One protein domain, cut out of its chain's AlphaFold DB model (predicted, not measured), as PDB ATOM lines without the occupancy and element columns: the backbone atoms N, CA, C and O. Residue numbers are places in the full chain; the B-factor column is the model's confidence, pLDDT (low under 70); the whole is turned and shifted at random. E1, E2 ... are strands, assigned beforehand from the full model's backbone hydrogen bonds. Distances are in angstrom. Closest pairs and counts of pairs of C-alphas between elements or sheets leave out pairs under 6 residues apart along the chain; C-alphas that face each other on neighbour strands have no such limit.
ATOM      1  N   VAL A   8      23.673 -22.233  19.252       97.69
ATOM      2  CA  VAL A   8      23.051 -21.546  20.389       97.69
ATOM      3  C   VAL A   8      22.868 -20.094  19.989       97.69
ATOM      4  O   VAL A   8      23.857 -19.435  19.658       97.69
ATOM      5  N   VAL A   9      21.625 -19.624  20.012       97.88
ATOM      6  CA  VAL A   9      21.262 -18.232  19.741       97.88
ATOM      7  C   VAL A   9      20.680 -17.645  21.013       97.88
ATOM      8  O   VAL A   9      19.639 -18.099  21.486       97.88
ATOM      9  N   SER A  10      21.368 -16.647  21.555       97.81
ATOM     10  CA  SER A  10      20.902 -15.844  22.683       97.81
ATOM     11  C   SER A  10      20.304 -14.545  22.165       97.81
ATOM     12  O   SER A  10      20.858 -13.937  21.249       97.81
ATOM     13  N   PHE A  11      19.188 -14.123  22.747       97.75
ATOM     14  CA  PHE A  11      18.451 -12.949  22.292       97.75
ATOM     15  C   PHE A  11      17.853 -12.166  23.464       97.75
ATOM     16  O   PHE A  11      17.657 -12.696  24.559       97.75
ATOM     17  N   ASP A  12      17.608 -10.883  23.202       97.81
ATOM     18  CA  ASP A  12      17.002  -9.903  24.103       97.81
ATOM     19  C   ASP A  12      15.929  -9.148  23.312       97.81
ATOM     20  O   ASP A  12      16.252  -8.243  22.541       97.81
ATOM     21  N   GLU A  13      14.670  -9.552  23.469       97.06
ATOM     22  CA  GLU A  13      13.531  -8.863  22.864       97.06
ATOM     23  C   GLU A  13      12.836  -7.973  23.896       97.06
ATOM     24  O   GLU A  13      12.635  -8.364  25.048       97.06
ATOM     25  N   ARG A  14      12.474  -6.755  23.483       96.81
ATOM     26  CA  ARG A  14      11.899  -5.709  24.336       96.81
ATOM     27  C   ARG A  14      10.670  -5.097  23.684       96.81
ATOM     28  O   ARG A  14      10.537  -5.117  22.469       96.81
ATOM     29  N   GLY A  15       9.835  -4.460  24.504       95.62
ATOM     30  CA  GLY A  15       8.582  -3.852  24.045       95.62
ATOM     31  C   GLY A  15       7.428  -4.851  23.997       95.62
ATOM     32  O   GLY A  15       6.438  -4.620  23.312       95.62
ATOM     33  N   LEU A  16       7.566  -5.958  24.725       95.38
ATOM     34  CA  LEU A  16       6.568  -7.013  24.813       95.38
ATOM     35  C   LEU A  16       5.479  -6.652  25.832       95.38
ATOM     36  O   LEU A  16       5.695  -5.857  26.749       95.38
ATOM     37  N   GLY A  17       4.307  -7.266  25.679       93.75
ATOM     38  CA  GLY A  17       3.251  -7.242  26.690       93.75
ATOM     39  C   GLY A  17       3.511  -8.230  27.833       93.75
ATOM     40  O   GLY A  17       4.648  -8.604  28.113       93.75
ATOM     41  N   ASN A  18       2.429  -8.682  28.473       92.31
ATOM     42  CA  ASN A  18       2.466  -9.649  29.584       92.31
ATOM     43  C   ASN A  18       2.035 -11.070  29.171       92.31
ATOM     44  O   ASN A  18       1.753 -11.905  30.025       92.31
ATOM     45  N   THR A  19       1.922 -11.338  27.872       95.19
ATOM     46  CA  THR A  19       1.579 -12.661  27.338       95.19
ATOM     47  C   THR A  19       2.840 -13.429  26.981       95.19
ATOM     48  O   THR A  19       3.821 -12.819  26.558       95.19
ATOM     49  N   ASN A  20       2.807 -14.757  27.107       97.25
ATOM     50  CA  ASN A  20       3.895 -15.600  26.623       97.25
ATOM     51  C   ASN A  20       4.181 -15.341  25.144       97.25
ATOM     52  O   ASN A  20       3.255 -15.133  24.358       97.25
ATOM     53  N   ILE A  21       5.467 -15.385  24.805       98.38
ATOM     54  CA  ILE A  21       5.965 -15.230  23.445       98.38
ATOM     55  C   ILE A  21       6.632 -16.532  23.020       98.38
ATOM     56  O   ILE A  21       7.461 -17.088  23.749       98.38
ATOM     57  N   ASP A  22       6.258 -17.008  21.840       98.56
ATOM     58  CA  ASP A  22       6.730 -18.261  21.273       98.56
ATOM     59  C   ASP A  22       7.786 -17.984  20.214       98.56
ATOM     60  O   ASP A  22       7.540 -17.271  19.244       98.56
ATOM     61  N   TYR A  23       8.949 -18.606  20.358       98.69
ATOM     62  CA  TYR A  23      10.066 -18.434  19.442       98.69
ATOM     63  C   TYR A  23      10.382 -19.730  18.722       98.69
ATOM     64  O   TYR A  23      10.290 -20.817  19.297       98.69
ATOM     65  N   THR A  24      10.831 -19.612  17.478       98.62
ATOM     66  CA  THR A  24      11.395 -20.714  16.704       98.62
ATOM     67  C   THR A  24      12.707 -20.285  16.058       98.62
ATOM     68  O   THR A  24      12.763 -19.308  15.318       98.62
ATOM     69  N   LEU A  25      13.765 -21.044  16.328       98.62
ATOM     70  CA  LEU A  25      15.067 -20.967  15.679       98.62
ATOM     71  C   LEU A  25      15.137 -22.033  14.585       98.62
ATOM     72  O   LEU A  25      14.902 -23.205  14.877       98.62
ATOM     73  N   ARG A  26      15.508 -21.653  13.359       98.31
ATOM     74  CA  ARG A  26      15.769 -22.570  12.238       98.31
ATOM     75  C   ARG A  26      17.126 -22.295  11.612       98.31
ATOM     76  O   ARG A  26      17.580 -21.155  11.603       98.31
ATOM     77  N   ALA A  27      17.755 -23.341  11.088       98.50
ATOM     78  CA  ALA A  27      18.963 -23.237  10.281       98.50
ATOM     79  C   ALA A  27      19.119 -24.467   9.382       98.50
ATOM     80  O   ALA A  27      18.682 -25.562   9.746       98.50
ATOM     81  N   ASP A  28      19.821 -24.296   8.267       98.38
ATOM     82  CA  ASP A  28      20.386 -25.407   7.508       98.38
ATOM     83  C   ASP A  28      21.707 -25.804   8.159       98.38
ATOM     84  O   ASP A  28      22.571 -24.957   8.386       98.38
ATOM     85  N   ALA A  29      21.872 -27.079   8.482       98.06
ATOM     86  CA  ALA A  29      23.050 -27.594   9.151       98.06
ATOM     87  C   ALA A  29      23.781 -28.623   8.286       98.06
ATOM     88  O   ALA A  29      23.180 -29.447   7.596       98.06
ATOM     89  N   THR A  30      25.106 -28.580   8.369       98.00
ATOM     90  CA  THR A  30      26.017 -29.576   7.801       98.00
ATOM     91  C   THR A  30      26.929 -30.065   8.913       98.00
ATOM     92  O   THR A  30      27.635 -29.255   9.514       98.00
ATOM     93  N   ALA A  31      26.920 -31.364   9.196       97.56
ATOM     94  CA  ALA A  31      27.758 -31.997  10.207       97.56
ATOM     95  C   ALA A  31      28.642 -33.064   9.560       97.56
ATOM     96  O   ALA A  31      28.146 -33.963   8.887       97.56
ATOM     97  N   THR A  32      29.949 -32.983   9.785       96.50
ATOM     98  CA  THR A  32      30.909 -34.004   9.366       96.50
ATOM     99  C   THR A  32      31.300 -34.830  10.577       96.50
ATOM    100  O   THR A  32      31.858 -34.310  11.546       96.50
ATOM    101  N   TYR A  33      31.026 -36.123  10.508       95.56
ATOM    102  CA  TYR A  33      31.419 -37.124  11.481       95.56
ATOM    103  C   TYR A  33      32.634 -37.896  10.994       95.56
ATOM    104  O   TYR A  33      32.818 -38.080   9.795       95.56
ATOM    105  N   ALA A  34      33.471 -38.346  11.924       94.56
ATOM    106  CA  ALA A  34      34.691 -39.064  11.597       94.56
ATOM    107  C   ALA A  34      35.030 -40.139  12.633       94.56
ATOM    108  O   ALA A  34      34.717 -39.998  13.814       94.56
ATOM    109  N   CYS A  35      35.716 -41.189  12.187       93.38
ATOM    110  CA  CYS A  35      36.251 -42.247  13.031       93.38
ATOM    111  C   CYS A  35      37.738 -42.023  13.303       93.38
ATOM    112  O   CYS A  35      38.564 -42.066  12.395       93.38
ATOM    113  N   ILE A  36      38.086 -41.769  14.562       89.94
ATOM    114  CA  ILE A  36      39.463 -41.476  14.975       89.94
ATOM    115  C   ILE A  36      40.008 -42.654  15.777       89.94
ATOM    116  O   ILE A  36      39.344 -43.143  16.694       89.94
ATOM    117  N   ASN A  37      41.224 -43.104  15.463       87.06
ATOM    118  CA  ASN A  37      41.894 -44.151  16.236       87.06
ATOM    119  C   ASN A  37      42.461 -43.623  17.574       87.06
ATOM    120  O   ASN A  37      42.476 -42.421  17.845       87.06
ATOM    121  N   GLY A  38      42.958 -44.519  18.432       80.31
ATOM    122  CA  GLY A  38      43.537 -44.138  19.732       80.31
ATOM    123  C   GLY A  38      44.712 -43.149  19.648       80.31
ATOM    124  O   GLY A  38      44.943 -42.406  20.596       80.31
ATOM    125  N   GLY A  39      45.406 -43.092  18.507       78.19
ATOM    126  CA  GLY A  39      46.517 -42.171  18.250       78.19
ATOM    127  C   GLY A  39      46.112 -40.808  17.681       78.19
ATOM    128  O   GLY A  39      46.991 -40.019  17.358       78.19
ATOM    129  N   GLY A  40      44.813 -40.521  17.521       72.06
ATOM    130  CA  GLY A  40      44.341 -39.250  16.958       72.06
ATOM    131  C   GLY A  40      44.396 -39.165  15.429       72.06
ATOM    132  O   GLY A  40      44.049 -38.129  14.872       72.06
ATOM    133  N   ASN A  41      44.788 -40.246  14.751       75.75
ATOM    134  CA  ASN A  41      44.886 -40.299  13.296       75.75
ATOM    135  C   ASN A  41      43.570 -40.769  12.663       75.75
ATOM    136  O   ASN A  41      42.830 -41.581  13.232       75.75
ATOM    137  N   HIS A  42      43.332 -40.302  11.439       72.38
ATOM    138  CA  HIS A  42      42.201 -40.677  10.598       72.38
ATOM    139  C   HIS A  42      42.720 -41.046   9.198       72.38
ATOM    140  O   HIS A  42      43.126 -40.165   8.445       72.38
ATOM    141  N   PRO A  43      42.827 -42.343   8.861       59.59
ATOM    142  CA  PRO A  43      43.627 -42.750   7.707       59.59
ATOM    143  C   PRO A  43      42.909 -42.699   6.344       59.59
ATOM    144  O   PRO A  43      43.590 -42.860   5.333       59.59
ATOM    145  N   GLN A  44      41.573 -42.550   6.261       70.94
ATOM    146  CA  GLN A  44      40.826 -42.818   5.012       70.94
ATOM    147  C   GLN A  44      39.483 -42.079   4.890       70.94
ATOM    148  O   GLN A  44      38.747 -41.961   5.859       70.94
ATOM    149  N   ALA A  45      39.088 -41.699   3.667       63.34
ATOM    150  CA  ALA A  45      37.806 -41.032   3.391       63.34
ATOM    151  C   ALA A  45      36.564 -41.845   3.810       63.34
ATOM    152  O   ALA A  45      35.585 -41.254   4.246       63.34
ATOM    153  N   ALA A  46      36.619 -43.181   3.758       70.44
ATOM    154  CA  ALA A  46      35.535 -44.051   4.234       70.44
ATOM    155  C   ALA A  46      35.273 -43.935   5.751       70.44
ATOM    156  O   ALA A  46      34.225 -44.345   6.233       70.44
ATOM    157  N   ASN A  47      36.209 -43.354   6.508       80.75
ATOM    158  CA  ASN A  47      36.063 -43.127   7.941       80.75
ATOM    159  C   ASN A  47      35.375 -41.787   8.250       80.75
ATOM    160  O   ASN A  47      35.421 -41.353   9.401       80.75
ATOM    161  N   LYS A  48      34.797 -41.081   7.269       88.62
ATOM    162  CA  LYS A  48      34.019 -39.858   7.508       88.62
ATOM    163  C   LYS A  48      32.700 -39.848   6.747       88.62
ATOM    164  O   LYS A  48      32.633 -40.308   5.617       88.62
ATOM    165  N   GLU A  49      31.695 -39.253   7.374       94.25
ATOM    166  CA  GLU A  49      30.344 -39.089   6.842       94.25
ATOM    167  C   GLU A  49      29.950 -37.619   6.975       94.25
ATOM    168  O   GLU A  49      30.178 -37.011   8.021       94.25
ATOM    169  N   THR A  50      29.371 -37.031   5.929       95.31
ATOM    170  CA  THR A  50      28.801 -35.680   6.008       95.31
ATOM    171  C   THR A  50      27.294 -35.765   5.879       95.31
ATOM    172  O   THR A  50      26.782 -36.305   4.906       95.31
ATOM    173  N   VAL A  51      26.600 -35.207   6.865       96.75
ATOM    174  CA  VAL A  51      25.145 -35.190   6.945       96.75
ATOM    175  C   VAL A  51      24.662 -33.753   6.817       96.75
ATOM    176  O   VAL A  51      25.157 -32.854   7.502       96.75
ATOM    177  N   ASN A  52      23.673 -33.545   5.954       97.19
ATOM    178  CA  ASN A  52      23.005 -32.266   5.754       97.19
ATOM    179  C   ASN A  52      21.535 -32.372   6.170       97.19
ATOM    180  O   ASN A  52      20.910 -33.420   6.013       97.19
ATOM    181  N   GLY A  53      20.965 -31.278   6.662       96.62
ATOM    182  CA  GLY A  53      19.542 -31.208   6.977       96.62
ATOM    183  C   GLY A  53      19.160 -29.912   7.678       96.62
ATOM    184  O   GLY A  53      20.008 -29.072   7.964       96.62
ATOM    185  N   ALA A  54      17.874 -29.755   7.976       96.31
ATOM    186  CA  ALA A  54      17.388 -28.625   8.755       96.31
ATOM    187  C   ALA A  54      17.424 -28.946  10.256       96.31
ATOM    188  O   ALA A  54      17.113 -30.062  10.676       96.31
ATOM    189  N   VAL A  55      17.748 -27.946  11.073       97.06
ATOM    190  CA  VAL A  55      17.557 -27.988  12.527       97.06
ATOM    191  C   VAL A  55      16.508 -26.965  12.939       97.06
ATOM    192  O   VAL A  55      16.420 -25.880  12.362       97.06
ATOM    193  N   SER A  56      15.719 -27.308  13.955       97.25
ATOM    194  CA  SER A  56      14.729 -26.413  14.547       97.25
ATOM    195  C   SER A  56      14.747 -26.548  16.064       97.25
ATOM    196  O   SER A  56      14.882 -27.653  16.586       97.25
ATOM    197  N   ALA A  57      14.588 -25.432  16.764       97.88
ATOM    198  CA  ALA A  57      14.369 -25.392  18.204       97.88
ATOM    199  C   ALA A  57      13.297 -24.350  18.508       97.88
ATOM    200  O   ALA A  57      13.309 -23.280  17.905       97.88
ATOM    201  N   SER A  58      12.394 -24.645  19.437       98.25
ATOM    202  CA  SER A  58      11.308 -23.733  19.798       98.25
ATOM    203  C   SER A  58      11.160 -23.643  21.310       98.25
ATOM    204  O   SER A  58      11.541 -24.567  22.031       98.25
ATOM    205  N   GLY A  59      10.613 -22.532  21.789       98.19
ATOM    206  CA  GLY A  59      10.354 -22.318  23.208       98.19
ATOM    207  C   GLY A  59       9.338 -21.208  23.439       98.19
ATOM    208  O   GLY A  59       9.269 -20.269  22.650       98.19
ATOM    209  N   SER A  60       8.579 -21.334  24.525       98.25
ATOM    210  CA  SER A  60       7.630 -20.326  25.001       98.25
ATOM    211  C   SER A  60       8.206 -19.657  26.242       98.25
ATOM    212  O   SER A  60       8.621 -20.351  27.175       98.25
ATOM    213  N   PHE A  61       8.257 -18.326  26.260       98.00
ATOM    214  CA  PHE A  61       8.851 -17.563  27.355       98.00
ATOM    215  C   PHE A  61       7.885 -16.496  27.857       98.00
ATOM    216  O   PHE A  61       7.292 -15.755  27.076       98.00
ATOM    217  N   GLU A  62       7.757 -16.399  29.178       97.81
ATOM    218  CA  GLU A  62       7.004 -15.332  29.829       97.81
ATOM    219  C   GLU A  62       7.859 -14.049  29.868       97.81
ATOM    220  O   GLU A  62       8.959 -14.072  30.440       97.81
ATOM    221  N   PRO A  63       7.390 -12.921  29.309       97.25
ATOM    222  CA  PRO A  63       8.094 -11.653  29.419       97.25
ATOM    223  C   PRO A  63       8.177 -11.181  30.872       97.25
ATOM    224  O   PRO A  63       7.202 -11.217  31.621       97.25
ATOM    225  N   LYS A  64       9.335 -10.655  31.268       97.19
ATOM    226  CA  LYS A  64       9.529  -9.995  32.563       97.19
ATOM    227  C   LYS A  64       9.758  -8.509  32.326       97.19
ATOM    228  O   LYS A  64      10.777  -8.120  31.766       97.19
ATOM    229  N   ASN A  65       8.794  -7.685  32.747       95.69
ATOM    230  CA  ASN A  65       8.767  -6.238  32.493       95.69
ATOM    231  C   ASN A  65       8.836  -5.897  30.989       95.69
ATOM    232  O   ASN A  65       9.635  -5.061  30.572       95.69
ATOM    233  N   GLY A  66       8.035  -6.592  30.173       96.56
ATOM    234  CA  GLY A  66       7.970  -6.380  28.722       96.56
ATOM    235  C   GLY A  66       9.241  -6.769  27.963       96.56
ATOM    236  O   GLY A  66       9.549  -6.192  26.916       96.56
ATOM    237  N   ARG A  67      10.007  -7.722  28.509       97.44
ATOM    238  CA  ARG A  67      11.290  -8.169  27.967       97.44
ATOM    239  C   ARG A  67      11.471  -9.677  28.108       97.44
ATOM    240  O   ARG A  67      11.183 -10.234  29.165       97.44
ATOM    241  N   VAL A  68      12.019 -10.315  27.080       98.19
ATOM    242  CA  VAL A  68      12.477 -11.710  27.106       98.19
ATOM    243  C   VAL A  68      13.983 -11.724  26.877       98.19
ATOM    244  O   VAL A  68      14.471 -11.192  25.885       98.19
ATOM    245  N   VAL A  69      14.723 -12.343  27.799       98.00
ATOM    246  CA  VAL A  69      16.152 -12.646  27.636       98.00
ATOM    247  C   VAL A  69      16.306 -14.151  27.738       98.00
ATOM    248  O   VAL A  69      16.132 -14.722  28.814       98.00
ATOM    249  N   ALA A  70      16.588 -14.795  26.613       97.75
ATOM    250  CA  ALA A  70      16.545 -16.245  26.517       97.75
ATOM    251  C   ALA A  70      17.580 -16.773  25.524       97.75
ATOM    252  O   ALA A  70      18.376 -16.037  24.934       97.75
ATOM    253  N   SER A  71      17.627 -18.093  25.387       97.88
ATOM    254  CA  SER A  71      18.431 -18.756  24.370       97.88
ATOM    255  C   SER A  71      17.706 -19.981  23.843       97.88
ATOM    256  O   SER A  71      17.082 -20.714  24.607       97.88
ATOM    257  N   LEU A  72      17.835 -20.219  22.542       98.19
ATOM    258  CA  LEU A  72      17.428 -21.464  21.903       98.19
ATOM    259  C   LEU A  72      18.666 -22.208  21.410       98.19
ATOM    260  O   LEU A  72      19.644 -21.596  20.971       98.19
ATOM    261  N   SER A  73      18.618 -23.537  21.497       97.38
ATOM    262  CA  SER A  73      19.703 -24.421  21.081       97.38
ATOM    263  C   SER A  73      19.178 -25.501  20.144       97.38
ATOM    264  O   SER A  73      18.241 -26.209  20.502       97.38
ATOM    265  N   GLY A  74      19.801 -25.651  18.976       94.62
ATOM    266  CA  GLY A  74      19.443 -26.652  17.969       94.62
ATOM    267  C   GLY A  74      20.668 -27.359  17.386       94.62
ATOM    268  O   GLY A  74      21.734 -26.760  17.241       94.62
ATOM    269  N   GLY A  75      20.508 -28.638  17.040       93.50
ATOM    270  CA  GLY A  75      21.573 -29.468  16.470       93.50
ATOM    271  C   GLY A  75      22.640 -29.936  17.480       93.50
ATOM    272  O   GLY A  75      22.451 -29.787  18.691       93.50
ATOM    273  N   PRO A  76      23.772 -30.494  17.000       94.06
ATOM    274  CA  PRO A  76      24.042 -30.842  15.599       94.06
ATOM    275  C   PRO A  76      23.129 -31.972  15.101       94.06
ATOM    276  O   PRO A  76      22.506 -32.677  15.894       94.06
ATOM    277  N   ILE A  77      23.026 -32.135  13.781       94.62
ATOM    278  CA  ILE A  77      22.296 -33.261  13.178       94.62
ATOM    279  C   ILE A  77      23.031 -34.557  13.505       94.62
ATOM    280  O   ILE A  77      24.247 -34.586  13.394       94.62
ATOM    281  N   SER A  78      22.298 -35.611  13.870       93.12
ATOM    282  CA  SER A  78      22.857 -36.937  14.165       93.12
ATOM    283  C   SER A  78      23.650 -37.529  12.990       93.12
ATOM    284  O   SER A  78      23.284 -37.349  11.831       93.12
ATOM    285  N   ALA A  79      24.663 -38.341  13.305       93.69
ATOM    286  CA  ALA A  79      25.392 -39.168  12.336       93.69
ATOM    287  C   ALA A  79      24.525 -40.277  11.696       93.69
ATOM    288  O   ALA A  79      24.988 -41.006  10.820       93.69
ATOM    289  N   GLY A  80      23.280 -40.449  12.152       93.19
ATOM    290  CA  GLY A  80      22.386 -41.496  11.671       93.19
ATOM    291  C   GLY A  80      22.919 -42.883  12.024       93.19
ATOM    292  O   GLY A  80      23.213 -43.160  13.184       93.19
ATOM    293  N   SER A  81      23.035 -43.754  11.023       93.06
ATOM    294  CA  SER A  81      23.577 -45.111  11.167       93.06
ATOM    295  C   SER A  81      25.101 -45.191  11.020       93.06
ATOM    296  O   SER A  81      25.655 -46.291  11.081       93.06
ATOM    297  N   PHE A  82      25.788 -44.067  10.790       93.06
ATOM    298  CA  PHE A  82      27.239 -44.068  10.641       93.06
ATOM    299  C   PHE A  82      27.911 -44.485  11.955       93.06
ATOM    300  O   PHE A  82      27.626 -43.953  13.029       93.06
ATOM    301  N   SER A  83      28.799 -45.471  11.868       92.19
ATOM    302  CA  SER A  83      29.471 -46.077  13.015       92.19
ATOM    303  C   SER A  83      30.907 -46.436  12.663       92.19
ATOM    304  O   SER A  83      31.257 -46.609  11.496       92.19
ATOM    305  N   CYS A  84      31.751 -46.521  13.689       91.00
ATOM    306  CA  CYS A  84      33.174 -46.755  13.513       91.00
ATOM    307  C   CYS A  84      33.540 -48.224  13.736       91.00
ATOM    308  O   CYS A  84      33.030 -48.835  14.679       91.00
ATOM    309  N   PRO A  85      34.464 -48.783  12.933       90.06
ATOM    310  CA  PRO A  85      35.041 -50.094  13.200       90.06
ATOM    311  C   PRO A  85      35.711 -50.172  14.579       90.06
ATOM    312  O   PRO A  85      36.125 -49.157  15.152       90.06
ATOM    313  N   ASN A  86      35.885 -51.396  15.087       88.12
ATOM    314  CA  ASN A  86      36.564 -51.649  16.360       88.12
ATOM    315  C   ASN A  86      37.947 -50.973  16.418       88.12
ATOM    316  O   ASN A  86      38.728 -51.035  15.469       88.12
ATOM    317  N   GLY A  87      38.255 -50.346  17.558       87.00
ATOM    318  CA  GLY A  87      39.511 -49.614  17.777       87.00
ATOM    319  C   GLY A  87      39.485 -48.140  17.351       87.00
ATOM    320  O   GLY A  87      40.502 -47.454  17.467       87.00
ATOM    321  N   GLN A  88      38.335 -47.635  16.891       91.00
ATOM    322  CA  GLN A  88      38.118 -46.226  16.563       91.00
ATOM    323  C   GLN A  88      36.921 -45.663  17.336       91.00
ATOM    324  O   GLN A  88      36.024 -46.399  17.742       91.00
ATOM    325  N   ARG A  89      36.900 -44.343  17.533       91.62
ATOM    326  CA  ARG A  89      35.766 -43.623  18.126       91.62
ATOM    327  C   ARG A  89      35.108 -42.709  17.105       91.62
ATOM    328  O   ARG A  89      35.804 -42.025  16.355       91.62
ATOM    329  N   LEU A  90      33.781 -42.656  17.141       93.69
ATOM    330  CA  LEU A  90      32.997 -41.689  16.382       93.69
ATOM    331  C   LEU A  90      33.096 -40.311  17.038       93.69
ATOM    332  O   LEU A  90      32.881 -40.180  18.243       93.69
ATOM    333  N   VAL A  91      33.398 -39.282  16.250       93.94
ATOM    334  CA  VAL A  91      33.413 -37.885  16.698       93.94
ATOM    335  C   VAL A  91      32.688 -36.982  15.708       93.94
ATOM    336  O   VAL A  91      32.670 -37.256  14.510       93.94
ATOM    337  N   LEU A  92      32.155 -35.865  16.202       96.00
ATOM    338  CA  LEU A  92      31.810 -34.727  15.357       96.00
ATOM    339  C   LEU A  92      33.105 -33.993  15.000       96.00
ATOM    340  O   LEU A  92      33.735 -33.393  15.869       96.00
ATOM    341  N   ALA A  93      33.514 -34.058  13.740       95.12
ATOM    342  CA  ALA A  93      34.737 -33.429  13.264       95.12
ATOM    343  C   ALA A  93      34.537 -31.956  12.911       95.12
ATOM    344  O   ALA A  93      35.357 -31.122  13.292       95.12
ATOM    345  N   ALA A  94      33.434 -31.619  12.244       96.38
ATOM    346  CA  ALA A  94      33.082 -30.243  11.918       96.38
ATOM    347  C   ALA A  94      31.565 -30.060  11.860       96.38
ATOM    348  O   ALA A  94      30.824 -31.002  11.588       96.38
ATOM    349  N   VAL A  95      31.104 -28.837  12.102       98.06
ATOM    350  CA  VAL A  95      29.705 -28.447  11.926       98.06
ATOM    351  C   VAL A  95      29.617 -27.036  11.361       98.06
ATOM    352  O   VAL A  95      30.426 -26.171  11.703       98.06
ATOM    353  N   SER A  96      28.631 -26.790  10.508       98.19
ATOM    354  CA  SER A  96      28.270 -25.455  10.039       98.19
ATOM    355  C   SER A  96      26.758 -25.278  10.001       98.19
ATOM    356  O   SER A  96      26.023 -26.238   9.778       98.19
ATOM    357  N   TYR A  97      26.321 -24.046  10.244       98.56
ATOM    358  CA  TYR A  97      24.937 -23.606  10.198       98.56
ATOM    359  C   TYR A  97      24.832 -22.389   9.285       98.56
ATOM    360  O   TYR A  97      25.565 -21.408   9.461       98.56
ATOM    361  N   THR A  98      23.909 -22.456   8.336       98.50
ATOM    362  CA  THR A  98      23.592 -21.393   7.382       98.50
ATOM    363  C   THR A  98      22.107 -21.066   7.418       98.50
ATOM    364  O   THR A  98      21.316 -21.839   7.958       98.50
ATOM    365  N   ASN A  99      21.726 -19.921   6.845       98.00
ATOM    366  CA  ASN A  99      20.328 -19.477   6.781       98.00
ATOM    367  C   ASN A  99      19.669 -19.473   8.169       98.00
ATOM    368  O   ASN A  99      18.543 -19.933   8.347       98.00
ATOM    369  N   VAL A 100      20.416 -19.004   9.175       98.50
ATOM    370  CA  VAL A 100      19.958 -19.018  10.561       98.50
ATOM    371  C   VAL A 100      18.913 -17.924  10.756       98.50
ATOM    372  O   VAL A 100      19.197 -16.744  10.553       98.50
ATOM    373  N   VAL A 101      17.711 -18.308  11.178       98.50
ATOM    374  CA  VAL A 101      16.590 -17.390  11.406       98.50
ATOM    375  C   VAL A 101      15.982 -17.655  12.776       98.50
ATOM    376  O   VAL A 101      15.634 -18.791  13.096       98.50
ATOM    377  N   LEU A 102      15.850 -16.596  13.574       98.56
ATOM    378  CA  LEU A 102      15.048 -16.586  14.794       98.56
ATOM    379  C   LEU A 102      13.733 -15.863  14.499       98.56
ATOM    380  O   LEU A 102      13.749 -14.748  13.978       98.56
ATOM    381  N   THR A 103      12.617 -16.491  14.845       98.62
ATOM    382  CA  THR A 103      11.272 -15.956  14.631       98.62
ATOM    383  C   THR A 103      10.523 -15.902  15.951       98.62
ATOM    384  O   THR A 103      10.384 -16.943  16.591       98.62
ATOM    385  N   ASP A 104      10.008 -14.729  16.316       98.25
ATOM    386  CA  ASP A 104       8.850 -14.605  17.201       98.25
ATOM    387  C   ASP A 104       7.620 -15.045  16.394       98.25
ATOM    388  O   ASP A 104       7.194 -14.416  15.425       98.25
ATOM    389  N   THR A 105       7.080 -16.202  16.753       98.19
ATOM    390  CA  THR A 105       5.928 -16.814  16.086       98.19
ATOM    391  C   THR A 105       4.587 -16.316  16.619       98.19
ATOM    392  O   THR A 105       3.562 -16.589  15.998       98.19
ATOM    393  N   THR A 106       4.576 -15.551  17.713       97.62
ATOM    394  CA  THR A 106       3.377 -14.899  18.249       97.62
ATOM    395  C   THR A 106       2.957 -13.716  17.374       97.62
ATOM    396  O   THR A 106       1.762 -13.485  17.195       97.62
ATOM    397  N   ASN A 107       3.916 -12.991  16.788       94.69
ATOM    398  CA  ASN A 107       3.651 -11.850  15.898       94.69
ATOM    399  C   ASN A 107       4.225 -11.999  14.472       94.69
ATOM    400  O   ASN A 107       3.963 -11.150  13.621       94.69
ATOM    401  N   GLY A 108       4.971 -13.071  14.189       96.31
ATOM    402  CA  GLY A 108       5.540 -13.346  12.868       96.31
ATOM    403  C   GLY A 108       6.783 -12.519  12.525       96.31
ATOM    404  O   GLY A 108       7.156 -12.451  11.352       96.31
ATOM    405  N   VAL A 109       7.422 -11.883  13.510       97.12
ATOM    406  CA  VAL A 109       8.647 -11.103  13.314       97.12
ATOM    407  C   VAL A 109       9.858 -12.031  13.295       97.12
ATOM    408  O   VAL A 109      10.043 -12.875  14.169       97.12
ATOM    409  N   SER A 110      10.725 -11.856  12.299       97.88
ATOM    410  CA  SER A 110      11.939 -12.654  12.132       97.88
ATOM    411  C   SER A 110      13.182 -11.785  12.040       97.88
ATOM    412  O   SER A 110      13.152 -10.673  11.517       97.88
ATOM    413  N   THR A 111      14.305 -12.343  12.480       97.88
ATOM    414  CA  THR A 111      15.631 -11.770  12.269       97.88
ATOM    415  C   THR A 111      16.614 -12.840  11.810       97.88
ATOM    416  O   THR A 111      16.593 -13.982  12.280       97.88
ATOM    417  N   SER A 112      17.482 -12.470  10.868       98.00
ATOM    418  CA  SER A 112      18.590 -13.317  10.443       98.00
ATOM    419  C   SER A 112      19.715 -13.253  11.468       98.00
ATOM    420  O   SER A 112      20.148 -12.168  11.861       98.00
ATOM    421  N   VAL A 113      20.238 -14.411  11.842       97.25
ATOM    422  CA  VAL A 113      21.423 -14.534  12.689       97.25
ATOM    423  C   VAL A 113      22.609 -14.907  11.804       97.25
ATOM    424  O   VAL A 113      22.456 -15.581  10.785       97.25
ATOM    425  N   ALA A 114      23.807 -14.452  12.171       97.75
ATOM    426  CA  ALA A 114      25.013 -14.785  11.428       97.75
ATOM    427  C   ALA A 114      25.220 -16.306  11.342       97.75
ATOM    428  O   ALA A 114      25.007 -17.040  12.313       97.75
ATOM    429  N   ASN A 115      25.695 -16.759  10.181       97.56
ATOM    430  CA  ASN A 115      26.141 -18.134   9.991       97.56
ATOM    431  C   ASN A 115      27.258 -18.467  10.985       97.56
ATOM    432  O   ASN A 115      28.040 -17.602  11.388       97.56
ATOM    433  N   ALA A 116      27.364 -19.739  11.346       96.88
ATOM    434  CA  ALA A 116      28.360 -20.184  12.305       96.88
ATOM    435  C   ALA A 116      28.949 -21.527  11.873       96.88
ATOM    436  O   ALA A 116      28.219 -22.425  11.464       96.88
ATOM    437  N   SER A 117      30.261 -21.704  12.029       97.00
ATOM    438  CA  SER A 117      30.935 -22.993  11.846       97.00
ATOM    439  C   SER A 117      31.944 -23.267  12.960       97.00
ATOM    440  O   SER A 117      32.422 -22.350  13.631       97.00
ATOM    441  N   ARG A 118      32.242 -24.547  13.196       96.00
ATOM    442  CA  ARG A 118      33.291 -24.983  14.121       96.00
ATOM    443  C   ARG A 118      33.888 -26.307  13.662       96.00
ATOM    444  O   ARG A 118      33.156 -27.259  13.405       96.00
ATOM    445  N   THR A 119      35.217 -26.368  13.638       95.19
ATOM    446  CA  THR A 119      35.988 -27.598  13.421       95.19
ATOM    447  C   THR A 119      36.571 -28.055  14.754       95.19
ATOM    448  O   THR A 119      37.222 -27.280  15.451       95.19
ATOM    449  N   PHE A 120      36.310 -29.305  15.119       92.31
ATOM    450  CA  PHE A 120      36.821 -29.967  16.322       92.31
ATOM    451  C   PHE A 120      38.010 -30.874  16.004       92.31
ATOM    452  O   PHE A 120      38.941 -30.962  16.799       92.31
TER     453      PHE A 120
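AT A GLANCE: This is residues 8 to 120 of the 123 residues of an uncharacterized protein of Gemmatimonadetes bacterium (UniProt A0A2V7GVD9). This is a long, bent sandwich: the long strands E2, E3 and E5, with short E6 and E7 set along E5, form a twisted sheet, and the small sheet of E1 and E4 covers the part near Ile 21 and Phe 61. The sheets are only partly face to face; residues 75 to 87, with no named element, lead toward the other end. The printed part has 113 residues, no named helix and seven named strands, E1 to E7 in chain order, with antiparallel neighbours. It is all strand and loose, with a radius of gyration of the C-alphas of 18.4 A and spans of 57 by 22 by 21 A.

HOW THE PARTS SIT: Start at E1, residues 8 to 14, antiparallel to E4, residues 67 to 74; N 11 and O 70 are 3.0 A apart. Next, E2, residues 21 to 37, and E3, residues 48 to 61, form a hairpin, with N 29 and O 53 at 2.8 A. On the other side of E2 is antiparallel E5, residues 88 to 104, with N 30 and O 96 at 2.9 A. E2 bends by 59 degrees at residue 28, E3 by 55 at 52, E5 by 67 at 99. On the side of E5 other than that of E2 find two edge strands, both antiparallel to E5: E6, residues 109 to 112, which forms a hairpin with E5, with N 102 and O 111 at 3.0 A, and E7, residues 116 to 119, with N 95 and O 118 at 2.9 A. Between the sheets, the closest C-alphas of E3 and E4 are those of Ala 57 and Gly 74, 5.2 A.

IN THESE COORDINATES: Find C-alpha 8 at (23.051, -21.546, 20.389), where E1 begins its 19.8 A. E2 runs 46.7 A from C-alpha 21 at (5.965, -15.230, 23.445), E3 39.0 A, E4 22.5 A and E5 43.1 A. E7 ends at C-alpha 119, (35.988, -27.598, 13.421).

THE WHOLE: The C-alphas farthest apart, of Asn 18 and Pro 43, are 57.2 A apart. The printed part has no cut, and the link E4 to E5 is long. Mean pLDDT of the printed part is 93.9; residues 43 and 45 are under 70.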